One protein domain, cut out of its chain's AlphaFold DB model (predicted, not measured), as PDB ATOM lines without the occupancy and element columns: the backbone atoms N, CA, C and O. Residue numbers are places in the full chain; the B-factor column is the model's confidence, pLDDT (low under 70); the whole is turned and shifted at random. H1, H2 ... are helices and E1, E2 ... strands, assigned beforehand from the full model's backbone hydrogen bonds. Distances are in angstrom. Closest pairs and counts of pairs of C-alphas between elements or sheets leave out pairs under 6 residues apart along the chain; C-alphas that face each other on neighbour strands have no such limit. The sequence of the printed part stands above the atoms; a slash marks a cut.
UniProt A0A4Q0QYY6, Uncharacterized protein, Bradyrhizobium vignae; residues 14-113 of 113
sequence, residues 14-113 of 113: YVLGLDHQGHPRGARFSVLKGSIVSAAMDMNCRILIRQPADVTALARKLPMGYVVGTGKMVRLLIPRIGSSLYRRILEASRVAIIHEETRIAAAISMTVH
ATOM      1  N   TYR A  14     -13.528 -43.248 -27.138       93.62
ATOM      2  CA  TYR A  14     -12.991 -42.710 -28.377       93.62
ATOM      3  C   TYR A  14     -12.548 -43.865 -29.261       93.62
ATOM      4  O   TYR A  14     -11.912 -44.810 -28.797       93.62
ATOM      5  N   VAL A  15     -12.885 -43.799 -30.540       94.81
ATOM      6  CA  VAL A  15     -12.533 -44.812 -31.533       94.81
ATOM      7  C   VAL A  15     -11.675 -44.150 -32.597       94.81
ATOM      8  O   VAL A  15     -12.018 -43.077 -33.089       94.81
ATOM      9  N   LEU A  16     -10.554 -44.776 -32.946       95.81
ATOM     10  CA  LEU A  16      -9.576 -44.266 -33.907       95.81
ATOM     11  C   LEU A  16      -9.093 -45.395 -34.802       95.81
ATOM     12  O   LEU A  16      -8.785 -46.476 -34.323       95.81
ATOM     13  N   GLY A  17      -8.933 -45.146 -36.090       95.19
ATOM     14  CA  GLY A  17      -8.389 -46.145 -37.000       95.19
ATOM     15  C   GLY A  17      -8.024 -45.547 -38.341       95.19
ATOM     16  O   GLY A  17      -8.050 -44.329 -38.519       95.19
ATOM     17  N   LEU A  18      -7.713 -46.422 -39.285       95.44
ATOM     18  CA  LEU A  18      -7.578 -46.074 -40.693       95.44
ATOM     19  C   LEU A  18      -8.755 -46.685 -41.458       95.44
ATOM     20  O   LEU A  18      -9.253 -47.746 -41.081       95.44
ATOM     21  N   ASP A  19      -9.238 -46.000 -42.489       91.38
ATOM     22  CA  ASP A  19     -10.175 -46.580 -43.448       91.38
ATOM     23  C   ASP A  19      -9.457 -47.538 -44.418       91.38
ATOM     24  O   ASP A  19      -8.239 -47.710 -44.367       91.38
ATOM     25  N   HIS A  20     -10.212 -48.177 -45.316       89.25
ATOM     26  CA  HIS A  20      -9.657 -49.127 -46.292       89.25
ATOM     27  C   HIS A  20      -8.657 -48.497 -47.276       89.25
ATOM     28  O   HIS A  20      -7.926 -49.218 -47.943       89.25
ATOM     29  N   GLN A  21      -8.626 -47.167 -47.374       91.62
ATOM     30  CA  GLN A  21      -7.696 -46.408 -48.210       91.62
ATOM     31  C   GLN A  21      -6.515 -45.859 -47.389       91.62
ATOM     32  O   GLN A  21      -5.705 -45.098 -47.910       91.62
ATOM     33  N   GLY A  22      -6.411 -46.213 -46.102       92.69
ATOM     34  CA  GLY A  22      -5.368 -45.720 -45.206       92.69
ATOM     35  C   GLY A  22      -5.629 -44.319 -44.649       92.69
ATOM     36  O   GLY A  22      -4.751 -43.755 -43.997       92.69
ATOM     37  N   HIS A  23      -6.815 -43.738 -44.861       95.50
ATOM     38  CA  HIS A  23      -7.123 -42.417 -44.322       95.50
ATOM     39  C   HIS A  23      -7.523 -42.500 -42.850       95.50
ATOM     40  O   HIS A  23      -8.346 -43.342 -42.479       95.50
ATOM     41  N   PRO A  24      -7.022 -41.591 -42.003       96.56
ATOM     42  CA  PRO A  24      -7.417 -41.532 -40.608       96.56
ATOM     43  C   PRO A  24      -8.912 -41.299 -40.430       96.56
ATOM     44  O   PRO A  24      -9.513 -40.406 -41.031       96.56
ATOM     45  N   ARG A  25      -9.502 -42.082 -39.533       95.81
ATOM     46  CA  ARG A  25     -10.889 -41.955 -39.093       95.81
ATOM     47  C   ARG A  25     -10.956 -41.974 -37.578       95.81
ATOM     48  O   ARG A  25     -10.157 -42.644 -36.919       95.81
ATOM     49  N   GLY A  26     -11.912 -41.249 -37.021       95.56
ATOM     50  CA  GLY A  26     -12.133 -41.293 -35.587       95.56
ATOM     51  C   GLY A  26     -13.430 -40.648 -35.147       95.56
ATOM     52  O   GLY A  26     -13.975 -39.780 -35.823       95.56
ATOM     53  N   ALA A  27     -13.913 -41.106 -34.000       95.19
ATOM     54  CA  ALA A  27     -15.172 -40.684 -33.423       95.19
ATOM     55  C   ALA A  27     -15.123 -40.732 -31.894       95.19
ATOM     56  O   ALA A  27     -14.422 -41.566 -31.317       95.19
ATOM     57  N   ARG A  28     -15.907 -39.872 -31.245       93.75
ATOM     58  CA  ARG A  28     -16.190 -39.943 -29.807       93.75
ATOM     59  C   ARG A  28     -17.629 -40.378 -29.558       93.75
ATOM     60  O   ARG A  28     -18.510 -40.081 -30.363       93.75
ATOM     61  N   PHE A  29     -17.848 -41.079 -28.453       90.06
ATOM     62  CA  PHE A  29     -19.156 -41.553 -28.023       90.06
ATOM     63  C   PHE A  29     -19.373 -41.208 -26.552       90.06
ATOM     64  O   PHE A  29     -18.539 -41.502 -25.691       90.06
ATOM     65  N   SER A  30     -20.541 -40.642 -26.258       86.00
ATOM     66  CA  SER A  30     -20.964 -40.277 -24.902       86.00
ATOM     67  C   SER A  30     -21.280 -41.477 -24.006       86.00
ATOM     68  O   SER A  30     -21.411 -41.319 -22.796       86.00
ATOM     69  N   VAL A  31     -21.394 -42.679 -24.577       84.81
ATOM     70  CA  VAL A  31     -21.755 -43.906 -23.861       84.81
ATOM     71  C   VAL A  31     -20.822 -45.055 -24.226       84.81
ATOM     72  O   VAL A  31     -20.503 -45.263 -25.398       84.81
ATOM     73  N   LEU A  32     -20.434 -45.847 -23.228       86.12
ATOM     74  CA  LEU A  32     -19.781 -47.135 -23.439       86.12
ATOM     75  C   LEU A  32     -20.840 -48.224 -23.644       86.12
ATOM     76  O   LEU A  32     -21.528 -48.626 -22.709       86.12
ATOM     77  N   LYS A  33     -20.974 -48.713 -24.881       86.19
ATOM     78  CA  LYS A  33     -21.828 -49.859 -25.228       86.19
ATOM     79  C   LYS A  33     -20.990 -50.963 -25.859       86.19
ATOM     80  O   LYS A  33     -20.163 -50.684 -26.725       86.19
ATOM     81  N   GLY A  34     -21.260 -52.216 -25.491       85.75
ATOM     82  CA  GLY A  34     -20.573 -53.380 -26.067       85.75
ATOM     83  C   GLY A  34     -20.693 -53.452 -27.593       85.75
ATOM     84  O   GLY A  34     -19.738 -53.817 -28.264       85.75
ATOM     85  N   SER A  35     -21.812 -52.993 -28.159       86.44
ATOM     86  CA  SER A  35     -21.996 -52.916 -29.612       86.44
ATOM     87  C   SER A  35     -21.071 -51.909 -30.304       86.44
ATOM     88  O   SER A  35     -20.661 -52.149 -31.435       86.44
ATOM     89  N   ILE A  36     -20.703 -50.810 -29.633       88.00
ATOM     90  CA  ILE A  36     -19.722 -49.842 -30.144       88.00
ATOM     91  C   ILE A  36     -18.332 -50.478 -30.134       88.00
ATOM     92  O   ILE A  36     -17.607 -50.395 -31.118       88.00
ATOM     93  N   VAL A  37     -17.972 -51.148 -29.040       88.75
ATOM     94  CA  VAL A  37     -16.687 -51.850 -28.915       88.75
ATOM     95  C   VAL A  37     -16.564 -52.934 -29.991       88.75
ATOM     96  O   VAL A  37     -15.590 -52.929 -30.736       88.75
ATOM     97  N   SER A  38     -17.576 -53.794 -30.132       89.56
ATOM     98  CA  SER A  38     -17.597 -54.873 -31.128       89.56
ATOM     99  C   SER A  38     -17.461 -54.335 -32.552       89.56
ATOM    100  O   SER A  38     -16.551 -54.726 -33.270       89.56
ATOM    101  N   ALA A  39     -18.295 -53.369 -32.941       89.38
ATOM    102  CA  ALA A  39     -18.247 -52.821 -34.293       89.38
ATOM    103  C   ALA A  39     -16.943 -52.048 -34.574       89.38
ATOM    104  O   ALA A  39     -16.459 -52.034 -35.703       89.38
ATOM    105  N   ALA A  40     -16.340 -51.414 -33.562       91.25
ATOM    106  CA  ALA A  40     -15.026 -50.796 -33.704       91.25
ATOM    107  C   ALA A  40     -13.919 -51.844 -33.922       91.25
ATOM    108  O   ALA A  40     -13.035 -51.609 -34.746       91.25
ATOM    109  N   MET A  41     -13.987 -52.993 -33.240       90.25
ATOM    110  CA  MET A  41     -13.070 -54.119 -33.458       90.25
ATOM    111  C   MET A  41     -13.217 -54.702 -34.868       90.25
ATOM    112  O   MET A  41     -12.207 -54.872 -35.546       90.25
ATOM    113  N   ASP A  42     -14.448 -54.904 -35.350       89.81
ATOM    114  CA  ASP A  42     -14.720 -55.391 -36.715       89.81
ATOM    115  C   ASP A  42     -14.139 -54.454 -37.789       89.81
ATOM    116  O   ASP A  42     -13.715 -54.877 -38.863       89.81
ATOM    117  N   MET A  43     -14.081 -53.155 -37.486       88.31
ATOM    118  CA  MET A  43     -13.481 -52.131 -38.340       88.31
ATOM    119  C   MET A  43     -11.960 -51.985 -38.155       88.31
ATOM    120  O   MET A  43     -11.370 -51.074 -38.737       88.31
ATOM    121  N   ASN A  44     -11.303 -52.833 -37.358       90.00
ATOM    122  CA  ASN A  44      -9.885 -52.708 -37.005       90.00
ATOM    123  C   ASN A  44      -9.527 -51.312 -36.444       90.00
ATOM    124  O   ASN A  44      -8.493 -50.718 -36.761       90.00
ATOM    125  N   CYS A  45     -10.431 -50.741 -35.648       93.25
ATOM    126  CA  CYS A  45     -10.206 -49.479 -34.961       93.25
ATOM    127  C   CYS A  45      -9.692 -49.726 -33.540       93.25
ATOM    128  O   CYS A  45     -10.153 -50.606 -32.816       93.25
ATOM    129  N   ARG A  46      -8.774 -48.870 -33.100       93.44
ATOM    130  CA  ARG A  46      -8.344 -48.767 -31.712       93.44
ATOM    131  C   ARG A  46      -9.428 -48.096 -30.879       93.44
ATOM    132  O   ARG A  46      -9.966 -47.053 -31.253       93.44
ATOM    133  N   ILE A  47      -9.697 -48.683 -29.722       93.69
ATOM    134  CA  ILE A  47     -10.698 -48.215 -28.767       93.69
ATOM    135  C   ILE A  47      -9.959 -47.649 -27.560       93.69
ATOM    136  O   ILE A  47      -9.124 -48.320 -26.956       93.69
ATOM    137  N   LEU A  48     -10.244 -46.397 -27.230       91.44
ATOM    138  CA  LEU A  48      -9.652 -45.676 -26.119       91.44
ATOM    139  C   LEU A  48     -10.750 -45.373 -25.097       91.44
ATOM    140  O   LEU A  48     -11.639 -44.558 -25.343       91.44
ATOM    141  N   ILE A  49     -10.686 -46.045 -23.952       89.38
ATOM    142  CA  ILE A  49     -11.644 -45.911 -22.848       89.38
ATOM    143  C   ILE A  49     -10.916 -45.275 -21.667       89.38
ATOM    144  O   ILE A  49      -9.744 -45.583 -21.445       89.38
ATOM    145  N   ARG A  50     -11.603 -44.384 -20.934       83.88
ATOM    146  CA  ARG A  50     -11.113 -43.763 -19.682       83.88
ATOM    147  C   ARG A  50      -9.654 -43.289 -19.769       83.88
ATOM    148  O   ARG A  50      -8.830 -43.593 -18.915       83.88
ATOM    149  N   GLN A  51      -9.327 -42.581 -20.845       87.81
ATOM    150  CA  GLN A  51      -7.969 -42.098 -21.067       87.81
ATOM    151  C   GLN A  51      -7.626 -40.921 -20.141       87.81
ATOM    152  O   GLN A  51      -8.526 -40.152 -19.784       87.81
ATOM    153  N   PRO A  52      -6.339 -40.719 -19.805       88.19
ATOM    154  CA  PRO A  52      -5.912 -39.578 -19.001       88.19
ATOM    155  C   PRO A  52      -6.243 -38.235 -19.665       88.19
ATOM    156  O   PRO A  52      -6.564 -38.163 -20.857       88.19
ATOM    157  N   ALA A  53      -6.177 -37.164 -18.871       88.44
ATOM    158  CA  ALA A  53      -6.646 -35.831 -19.249       88.44
ATOM    159  C   ALA A  53      -6.049 -35.328 -20.574       88.44
ATOM    160  O   ALA A  53      -6.793 -34.815 -21.409       88.44
ATOM    161  N   ASP A  54      -4.755 -35.554 -20.809       89.75
ATOM    162  CA  ASP A  54      -4.055 -35.084 -22.012       89.75
ATOM    163  C   ASP A  54      -4.580 -35.747 -23.290       89.75
ATOM    164  O   ASP A  54      -4.840 -35.090 -24.303       89.75
ATOM    165  N   VAL A  55      -4.817 -37.058 -23.229       92.06
ATOM    166  CA  VAL A  55      -5.400 -37.825 -24.337       92.06
ATOM    167  C   VAL A  55      -6.857 -37.417 -24.541       92.06
ATOM    168  O   VAL A  55      -7.282 -37.181 -25.672       92.06
ATOM    169  N   THR A  56      -7.614 -37.270 -23.451       90.88
ATOM    170  CA  THR A  56      -9.017 -36.835 -23.472       90.88
ATOM    171  C   THR A  56      -9.168 -35.441 -24.089       90.88
ATOM    172  O   THR A  56     -10.053 -35.229 -24.918       90.88
ATOM    173  N   ALA A  57      -8.288 -34.492 -23.765       91.94
ATOM    174  CA  ALA A  57      -8.313 -33.135 -24.312       91.94
ATOM    175  C   ALA A  57      -8.142 -33.111 -25.841       91.94
ATOM    176  O   ALA A  57      -8.771 -32.305 -26.533       91.94
ATOM    177  N   LEU A  58      -7.324 -34.016 -26.386       94.12
ATOM    178  CA  LEU A  58      -7.171 -34.185 -27.830       94.12
ATOM    179  C   LEU A  58      -8.360 -34.934 -28.438       94.12
ATOM    180  O   LEU A  58      -8.908 -34.494 -29.447       94.12
ATOM    181  N   ALA A  59      -8.783 -36.034 -27.818       91.81
ATOM    182  CA  ALA A  59      -9.833 -36.904 -28.336       91.81
ATOM    183  C   ALA A  59     -11.229 -36.251 -28.328       91.81
ATOM    184  O   ALA A  59     -12.056 -36.566 -29.178       91.81
ATOM    185  N   ARG A  60     -11.477 -35.253 -27.468       91.50
ATOM    186  CA  ARG A  60     -12.695 -34.415 -27.508       91.50
ATOM    187  C   ARG A  60     -12.882 -33.642 -28.815       91.50
ATOM    188  O   ARG A  60     -14.002 -33.261 -29.137       91.50
ATOM    189  N   LYS A  61     -11.803 -33.410 -29.570       92.69
ATOM    190  CA  LYS A  61     -11.863 -32.775 -30.898       92.69
ATOM    191  C   LYS A  61     -12.381 -33.725 -31.974       92.69
ATOM    192  O   LYS A  61     -12.619 -33.287 -33.096       92.69
ATOM    193  N   LEU A  62     -12.524 -35.014 -31.661       93.94
ATOM    194  CA  LEU A  62     -13.147 -35.956 -32.571       93.94
ATOM    195  C   LEU A  62     -14.626 -35.593 -32.761       93.94
ATOM    196  O   LEU A  62     -15.302 -35.169 -31.816       93.94
ATOM    197  N   PRO A  63     -15.150 -35.772 -33.976       93.38
ATOM    198  CA  PRO A  63     -16.580 -35.661 -34.216       93.38
ATOM    199  C   PRO A  63     -17.342 -36.744 -33.440       93.38
ATOM    200  O   PRO A  63     -16.803 -37.808 -33.121       93.38
ATOM    201  N   MET A  64     -18.612 -36.470 -33.139       90.62
ATOM    202  CA  MET A  64     -19.495 -37.466 -32.534       90.62
ATOM    203  C   MET A  64     -19.711 -38.618 -33.523       90.62
ATOM    204  O   MET A  64     -20.019 -38.387 -34.693       90.62
ATOM    205  N   GLY A  65     -19.520 -39.850 -33.060       87.69
ATOM    206  CA  GLY A  65     -19.805 -41.041 -33.849       87.69
ATOM    207  C   GLY A  65     -21.289 -41.363 -33.862       87.69
ATOM    208  O   GLY A  65     -22.001 -41.112 -32.889       87.69
ATOM    209  N   TYR A  66     -21.743 -41.981 -34.948       84.69
ATOM    210  CA  TYR A  66     -23.115 -42.462 -35.051       84.69
ATOM    211  C   TYR A  66     -23.136 -43.980 -35.057       84.69
ATOM    212  O   TYR A  66     -22.328 -44.638 -35.715       84.69
ATOM    213  N   VAL A  67     -24.085 -44.525 -34.310       82.75
ATOM    214  CA  VAL A  67     -24.380 -45.951 -34.276       82.75
ATOM    215  C   VAL A  67     -25.649 -46.148 -35.090       82.75
ATOM    216  O   VAL A  67     -26.681 -45.566 -34.761       82.75
ATOM    217  N   VAL A  68     -25.570 -46.931 -36.160       80.75
ATOM    218  CA  VAL A  68     -26.705 -47.220 -37.042       80.75
ATOM    219  C   VAL A  68     -27.073 -48.693 -36.911       80.75
ATOM    220  O   VAL A  68     -26.205 -49.564 -36.983       80.75
ATOM    221  N   GLY A  69     -28.369 -48.959 -36.736       73.94
ATOM    222  CA  GLY A  69     -28.928 -50.302 -36.576       73.94
ATOM    223  C   GLY A  69     -29.303 -50.651 -35.131       73.94
ATOM    224  O   GLY A  69     -28.901 -49.983 -34.175       73.94
ATOM    225  N   THR A  70     -30.106 -51.702 -34.981       65.19
ATOM    226  CA  THR A  70     -30.601 -52.226 -33.701       65.19
ATOM    227  C   THR A  70     -30.501 -53.756 -33.690       65.19
ATOM    228  O   THR A  70     -30.654 -54.417 -34.717       65.19
ATOM    229  N   GLY A  71     -30.212 -54.350 -32.528       66.75
ATOM    230  CA  GLY A  71     -30.095 -55.807 -32.383       66.75
ATOM    231  C   GLY A  71     -28.760 -56.378 -32.885       66.75
ATOM    232  O   GLY A  71     -27.700 -55.925 -32.463       66.75
ATOM    233  N   LYS A  72     -28.808 -57.401 -33.751       65.06
ATOM    234  CA  LYS A  72     -27.626 -58.162 -34.219       65.06
ATOM    235  C   LYS A  72     -26.740 -57.422 -35.228       65.06
ATOM    236  O   LYS A  72     -25.613 -57.846 -35.447       65.06
ATOM    237  N   MET A  73     -27.228 -56.351 -35.853       64.50
ATOM    238  CA  MET A  73     -26.487 -55.618 -36.879       64.50
ATOM    239  C   MET A  73     -26.304 -54.168 -36.440       64.50
ATOM    240  O   MET A  73     -27.179 -53.327 -36.633       64.50
ATOM    241  N   VAL A  74     -25.157 -53.893 -35.824       75.38
ATOM    242  CA  VAL A  74     -24.741 -52.545 -35.439       75.38
ATOM    243  C   VAL A  74     -23.584 -52.124 -36.330       75.38
ATOM    244  O   VAL A  74     -22.576 -52.817 -36.409       75.38
ATOM    245  N   ARG A  75     -23.719 -50.979 -36.998       80.31
ATOM    246  CA  ARG A  75     -22.637 -50.350 -37.761       80.31
ATOM    247  C   ARG A  75     -22.247 -49.031 -37.119       80.31
ATOM    248  O   ARG A  75     -23.107 -48.252 -36.713       80.31
ATOM    249  N   LEU A  76     -20.945 -48.766 -37.068       86.50
ATOM    250  CA  LEU A  76     -20.427 -47.458 -36.691       86.50
ATOM    251  C   LEU A  76     -20.159 -46.623 -37.932       86.50
ATOM    252  O   LEU A  76     -19.457 -47.044 -38.850       86.50
ATOM    253  N   LEU A  77     -20.668 -45.400 -37.919       86.94
ATOM    254  CA  LEU A  77     -20.221 -44.358 -38.823       86.94
ATOM    255  C   LEU A  77     -19.108 -43.583 -38.128       86.94
ATOM    256  O   LEU A  77     -19.343 -42.816 -37.192       86.94
ATOM    257  N   ILE A  78     -17.885 -43.828 -38.597       90.50
ATOM    258  CA  ILE A  78     -16.672 -43.177 -38.115       90.50
ATOM    259  C   ILE A  78     -16.172 -42.259 -39.236       90.50
ATOM    260  O   ILE A  78     -15.671 -42.760 -40.247       90.50
ATOM    261  N   PRO A  79     -16.324 -40.934 -39.100       91.75
ATOM    262  CA  PRO A  79     -15.921 -39.993 -40.135       91.75
ATOM    263  C   PRO A  79     -14.397 -39.907 -40.257       91.75
ATOM    264  O   PRO A  79     -13.641 -40.233 -39.333       91.75
ATOM    265  N   ARG A  80     -13.950 -39.426 -41.420       94.31
ATOM    266  CA  ARG A  80     -12.546 -39.086 -41.653       94.31
ATOM    267  C   ARG A  80     -12.141 -37.911 -40.772       94.31
ATOM    268  O   ARG A  80     -12.908 -36.970 -40.577       94.31
ATOM    269  N   ILE A  81     -10.918 -37.968 -40.267       96.12
ATOM    270  CA  ILE A  81     -10.315 -36.912 -39.458       96.12
ATOM    271  C   ILE A  81      -8.966 -36.516 -40.052       96.12
ATOM    272  O   ILE A  81      -8.352 -37.269 -40.806       96.12
ATOM    273  N   GLY A  82      -8.477 -35.332 -39.694       95.75
ATOM    274  CA  GLY A  82      -7.156 -34.889 -40.127       95.75
ATOM    275  C   GLY A  82      -6.034 -35.760 -39.552       95.75
ATOM    276  O   GLY A  82      -6.031 -36.085 -38.360       95.75
ATOM    277  N   SER A  83      -5.026 -36.066 -40.372       94.94
ATOM    278  CA  SER A  83      -3.873 -36.895 -39.984       94.94
ATOM    279  C   SER A  83      -3.082 -36.337 -38.802       94.94
ATOM    280  O   SER A  83      -2.561 -37.103 -37.993       94.94
ATOM    281  N   SER A  84      -3.036 -35.008 -38.658       96.44
ATOM    282  CA  SER A  84      -2.404 -34.348 -37.508       96.44
ATOM    283  C   SER A  84      -3.118 -34.683 -36.195       96.44
ATOM    284  O   SER A  84      -2.471 -35.080 -35.227       96.44
ATOM    285  N   LEU A  85      -4.455 -34.604 -36.163       95.94
ATOM    286  CA  LEU A  85      -5.231 -34.943 -34.968       95.94
ATOM    287  C   LEU A  85      -5.065 -36.423 -34.609       95.94
ATOM    288  O   LEU A  85      -4.794 -36.745 -33.455       95.94
ATOM    289  N   TYR A  86      -5.158 -37.304 -35.607       96.56
ATOM    290  CA  TYR A  86      -4.948 -38.739 -35.429       96.56
ATOM    291  C   TYR A  86      -3.579 -39.053 -34.810       96.56
ATOM    292  O   TYR A  86      -3.505 -39.725 -33.781       96.56
ATOM    293  N   ARG A  87      -2.496 -38.513 -35.389       96.56
ATOM    294  CA  ARG A  87      -1.129 -38.745 -34.900       96.56
ATOM    295  C   ARG A  87      -0.948 -38.231 -33.473       96.56
ATOM    296  O   ARG A  87      -0.417 -38.960 -32.644       96.56
ATOM    297  N   ARG A  88      -1.440 -37.027 -33.168       97.25
ATOM    298  CA  ARG A  88      -1.346 -36.436 -31.823       97.25
ATOM    299  C   ARG A  88      -2.054 -37.274 -30.765       97.25
ATOM    300  O   ARG A  88      -1.517 -37.438 -29.676       97.25
ATOM    301  N   ILE A  89      -3.237 -37.816 -31.068       95.69
ATOM    302  CA  ILE A  89      -3.945 -38.675 -30.109       95.69
ATOM    303  C   ILE A  89      -3.179 -39.987 -29.892       95.69
ATOM    304  O   ILE A  89      -3.053 -40.435 -28.753       95.69
ATOM    305  N   LEU A  90      -2.634 -40.594 -30.953       94.62
ATOM    306  CA  LEU A  90      -1.826 -41.811 -30.822       94.62
ATOM    307  C   LEU A  90      -0.552 -41.587 -30.010       94.62
ATOM    308  O   LEU A  90      -0.202 -42.435 -29.192       94.62
ATOM    309  N   GLU A  91       0.132 -40.468 -30.233       95.31
ATOM    310  CA  GLU A  91       1.338 -40.098 -29.497       95.31
ATOM    311  C   GLU A  91       1.028 -39.864 -28.019       95.31
ATOM    312  O   GLU A  91       1.631 -40.510 -27.166       95.31
ATOM    313  N   ALA A  92       0.012 -39.053 -27.711       94.56
ATOM    314  CA  ALA A  92      -0.418 -38.821 -26.335       94.56
ATOM    315  C   ALA A  92      -0.826 -40.127 -25.634       94.56
ATOM    316  O   ALA A  92      -0.473 -40.349 -24.480       94.56
ATOM    317  N   SER A  93      -1.531 -41.023 -26.337       92.25
ATOM    318  CA  SER A  93      -1.914 -42.336 -25.802       92.25
ATOM    319  C   SER A  93      -0.696 -43.223 -25.524       92.25
ATOM    320  O   SER A  93      -0.671 -43.914 -24.512       92.25
ATOM    321  N   ARG A  94       0.338 -43.187 -26.375       92.69
ATOM    322  CA  ARG A  94       1.599 -43.912 -26.135       92.69
ATOM    323  C   ARG A  94       2.356 -43.358 -24.930       92.69
ATOM    324  O   ARG A  94       2.760 -44.137 -24.078       92.69
ATOM    325  N   VAL A  95       2.507 -42.037 -24.841       92.94
ATOM    326  CA  VAL A  95       3.182 -41.381 -23.706       92.94
ATOM    327  C   VAL A  95       2.459 -41.688 -22.395       92.94
ATOM    328  O   VAL A  95       3.099 -42.034 -21.408       92.94
ATOM    329  N   ALA A  96       1.125 -41.642 -22.398       90.31
ATOM    330  CA  ALA A  96       0.308 -41.999 -21.244       90.31
ATOM    331  C   ALA A  96       0.559 -43.433 -20.747       90.31
ATOM    332  O   ALA A  96       0.663 -43.641 -19.542       90.31
ATOM    333  N   ILE A  97       0.671 -44.400 -21.663       89.69
ATOM    334  CA  ILE A  97       0.977 -45.797 -21.318       89.69
ATOM    335  C   ILE A  97       2.358 -45.888 -20.664       89.69
ATOM    336  O   ILE A  97       2.470 -46.434 -19.574       89.69
ATOM    337  N   ILE A  98       3.377 -45.277 -21.275       90.81
ATOM    338  CA  ILE A  98       4.756 -45.294 -20.760       90.81
ATOM    339  C   ILE A  98       4.835 -44.670 -19.362       90.81
ATOM    340  O   ILE A  98       5.490 -45.208 -18.468       90.81
ATOM    341  N   HIS A  99       4.164 -43.536 -19.147       89.06
ATOM    342  CA  HIS A  99       4.115 -42.896 -17.834       89.06
ATOM    343  C   HIS A  99       3.459 -43.794 -16.785       89.06
ATOM    344  O   HIS A  99       3.974 -43.891 -15.674       89.06
ATOM    345  N   GLU A 100       2.357 -44.462 -17.118       88.06
ATOM    346  CA  GLU A 100       1.682 -45.348 -16.173       88.06
ATOM    347  C   GLU A 100       2.528 -46.586 -15.847       88.06
ATOM    348  O   GLU A 100       2.695 -46.917 -14.676       88.06
ATOM    349  N   GLU A 101       3.157 -47.208 -16.847       89.75
ATOM    350  CA  GLU A 101       4.100 -48.318 -16.642       89.75
ATOM    351  C   GLU A 101       5.269 -47.905 -15.738       89.75
ATOM    352  O   GLU A 101       5.622 -48.624 -14.804       89.75
ATOM    353  N   THR A 102       5.817 -46.707 -15.955       91.00
ATOM    354  CA  THR A 102       6.899 -46.153 -15.126       91.00
ATOM    355  C   THR A 102       6.440 -45.930 -13.683       91.00
ATOM    356  O   THR A 102       7.171 -46.251 -12.745       91.00
ATOM    357  N   ARG A 103       5.219 -45.418 -13.478       89.12
ATOM    358  CA  ARG A 103       4.641 -45.218 -12.138       89.12
ATOM    359  C   ARG A 103       4.421 -46.537 -11.410       89.12
ATOM    360  O   ARG A 103       4.739 -46.623 -10.228       89.12
ATOM    361  N   ILE A 104       3.909 -47.552 -12.103       89.44
ATOM    362  CA  ILE A 104       3.706 -48.892 -11.540       89.44
ATOM    363  C   ILE A 104       5.055 -49.507 -11.156       89.44
ATOM    364  O   ILE A 104       5.205 -49.983 -10.033       89.44
ATOM    365  N   ALA A 105       6.056 -49.444 -12.038       91.06
ATOM    366  CA  ALA A 105       7.394 -49.958 -11.758       91.06
ATOM    367  C   ALA A 105       8.042 -49.265 -10.545       91.06
ATOM    368  O   ALA A 105       8.582 -49.937  -9.665       91.06
ATOM    369  N   ALA A 106       7.935 -47.935 -10.457       89.56
ATOM    370  CA  ALA A 106       8.428 -47.175  -9.311       89.56
ATOM    371  C   ALA A 106       7.705 -47.560  -8.010       89.56
ATOM    372  O   ALA A 106       8.358 -47.773  -6.991       89.56
ATOM    373  N   ALA A 107       6.377 -47.708  -8.045       88.75
ATOM    374  CA  ALA A 107       5.593 -48.122  -6.883       88.75
ATOM    375  C   ALA A 107       5.989 -49.524  -6.391       88.75
ATOM    376  O   ALA A 107       6.200 -49.705  -5.195       88.75
ATOM    377  N   ILE A 108       6.165 -50.486  -7.305       88.62
ATOM    378  CA  ILE A 108       6.644 -51.834  -6.965       88.62
ATOM    379  C   ILE A 108       8.028 -51.749  -6.311       88.62
ATOM    380  O   ILE A 108       8.234 -52.324  -5.244       88.62
ATOM    381  N   SER A 109       8.954 -50.977  -6.890       85.50
ATOM    382  CA  SER A 109      10.304 -50.808  -6.339       85.50
ATOM    383  C   SER A 109      10.315 -50.199  -4.933       85.50
ATOM    384  O   SER A 109      11.201 -50.527  -4.150       85.50
ATOM    385  N   MET A 110       9.354 -49.333  -4.596       77.69
ATOM    386  CA  MET A 110       9.230 -48.742  -3.255       77.69
ATOM    387  C   MET A 110       8.607 -49.689  -2.222       77.69
ATOM    388  O   MET A 110       8.799 -49.483  -1.032       77.69
ATOM    389  N   THR A 111       7.852 -50.704  -2.653       74.88
ATOM    390  CA  THR A 111       7.207 -51.683  -1.753       74.88
ATOM    391  C   THR A 111       8.063 -52.912  -1.436       74.88
ATOM    392  O   THR A 111       7.677 -53.711  -0.588       74.88
ATOM    393  N   VAL A 112       9.189 -53.098  -2.133       68.38
ATOM    394  CA  VAL A 112      10.097 -54.256  -1.983       68.38
ATOM    395  C   VAL A 112      11.318 -53.926  -1.092       68.38
ATOM    396  O   VAL A 112      12.185 -54.773  -0.884       68.38
ATOM    397  N   HIS A 113      11.366 -52.721  -0.516       50.97
ATOM    398  CA  HIS A 113      12.318 -52.306   0.524       50.97
ATOM    399  C   HIS A 113      11.606 -52.076   1.856       50.97
ATOM    400  O   HIS A 113      12.274 -52.286   2.892       50.97
TER     401      HIS A 113
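Overview. This is residues 14 to 113 of the 113 residues of an uncharacterized protein of Bradyrhizobium vignae (UniProt A0A4Q0QYY6). A small antiparallel sheet of three strands, E2, E1 and E3, is sandwiched between helix H1 over one face and the first part of the long helix H3 slanting over the other, and residues 101 to 113, of which 101 to 111 belong to H3, stick out as a long arm. Short helix H2 packs on H3 and grazes the sheet, while a small hairpin, E4 and E5, lies beside H1 far from the tip of the arm. The printed part has 100 residues, with three named helices and five named strands in the order E1, E2, H1, E3, H2, E4, E5, H3, and its class is mixed, helices and strands. The larger sheet has the order E2, E1, E3, and the smaller one is the antiparallel pair E4 and E5. The whole is loose, with a radius of gyration of the C-alphas of 15.9 A, and elongated, spanning 55 by 32 by 22 A.

Arrangement. E1, residues 14 to 18, and E2, residues 24 to 29, form a hairpin and are antiparallel at 163 degrees; N 15 and O 27 are within hydrogen-bond range at 2.8 A. E1 is the inner strand, and its other neighbour is E3, residues 46 to 49, antiparallel at 169 degrees, with N 46 and O 16 at 2.7 A. H1, residues 34 to 42, is on this sheet at a height over the sheet of 9.8 A. It lies over E1 and, only just, over E3, where 3 of its C-alphas fall, and it runs along the strands, at 10 degrees to E1 on the local plane. The closest C-alphas of H1 and E3 are those of Val 37 and Ile 47, 7.0 A apart. E2, H1 and E3 form a split strand-helix-strand unit, two strands running the same way with E1 between them in the sheet, and its crossover is right-handed. H2, residues 53 to 59, only grazes the sheet, with residues 55 to 59. E4, residues 66 to 68, and E5, residues 75 to 77, form a hairpin, antiparallel at 148 degrees, with N 68 and O 75 at 2.8 A. The closest C-alphas of H1 and E5 are those of Ala 39 and Arg 75, 6.1 A apart. E2 and E4 are apart, but only just, at 8.1 A. H3, residues 83 to 111, is on the sheet E2, E1, E3 on the opposite face from H1, at a height of 13.0 A. It lies over E2, E1 and E3 and runs slantwise to the strands, at 54 degrees to E2 on the local plane. H3 touches H2 with residues 85 to 96 alone, at a shallow tilt of 22 degrees, opposite ways; their closest C-alphas, those of Val 55 and Ala 92, are 5.5 A apart. H1 is apart from both H2 and H3. In H1, H2 and H3 every O i to N i+4 pair is within hydrogen-bond range.

Along the chain. E1 begins at C-alpha 14, (-12.991, -42.710, -28.377), and measures 13.9 A. E2 measures 17.2 A, H1 12.3 A, E3 9.9 A and H2 9.7 A. E4 measures 6.3 A and E5 6.5 A. H3 measures 42.5 A, from C-alpha 83 at (-3.873, -36.895, -39.984) to C-alpha 111 at (7.207, -51.683, -1.753).

Size, cuts and confidence. The two C-alphas farthest apart are those of Gly 69 and His 113, at 55.5 A. Without residues 101 to 113, which stand free, the body spans 39 by 27 by 19 A. The printed part has no cut, and no link is long. Mean pLDDT of the printed part is 88.7; residues 70 to 73 and 112 to 113 are under 70.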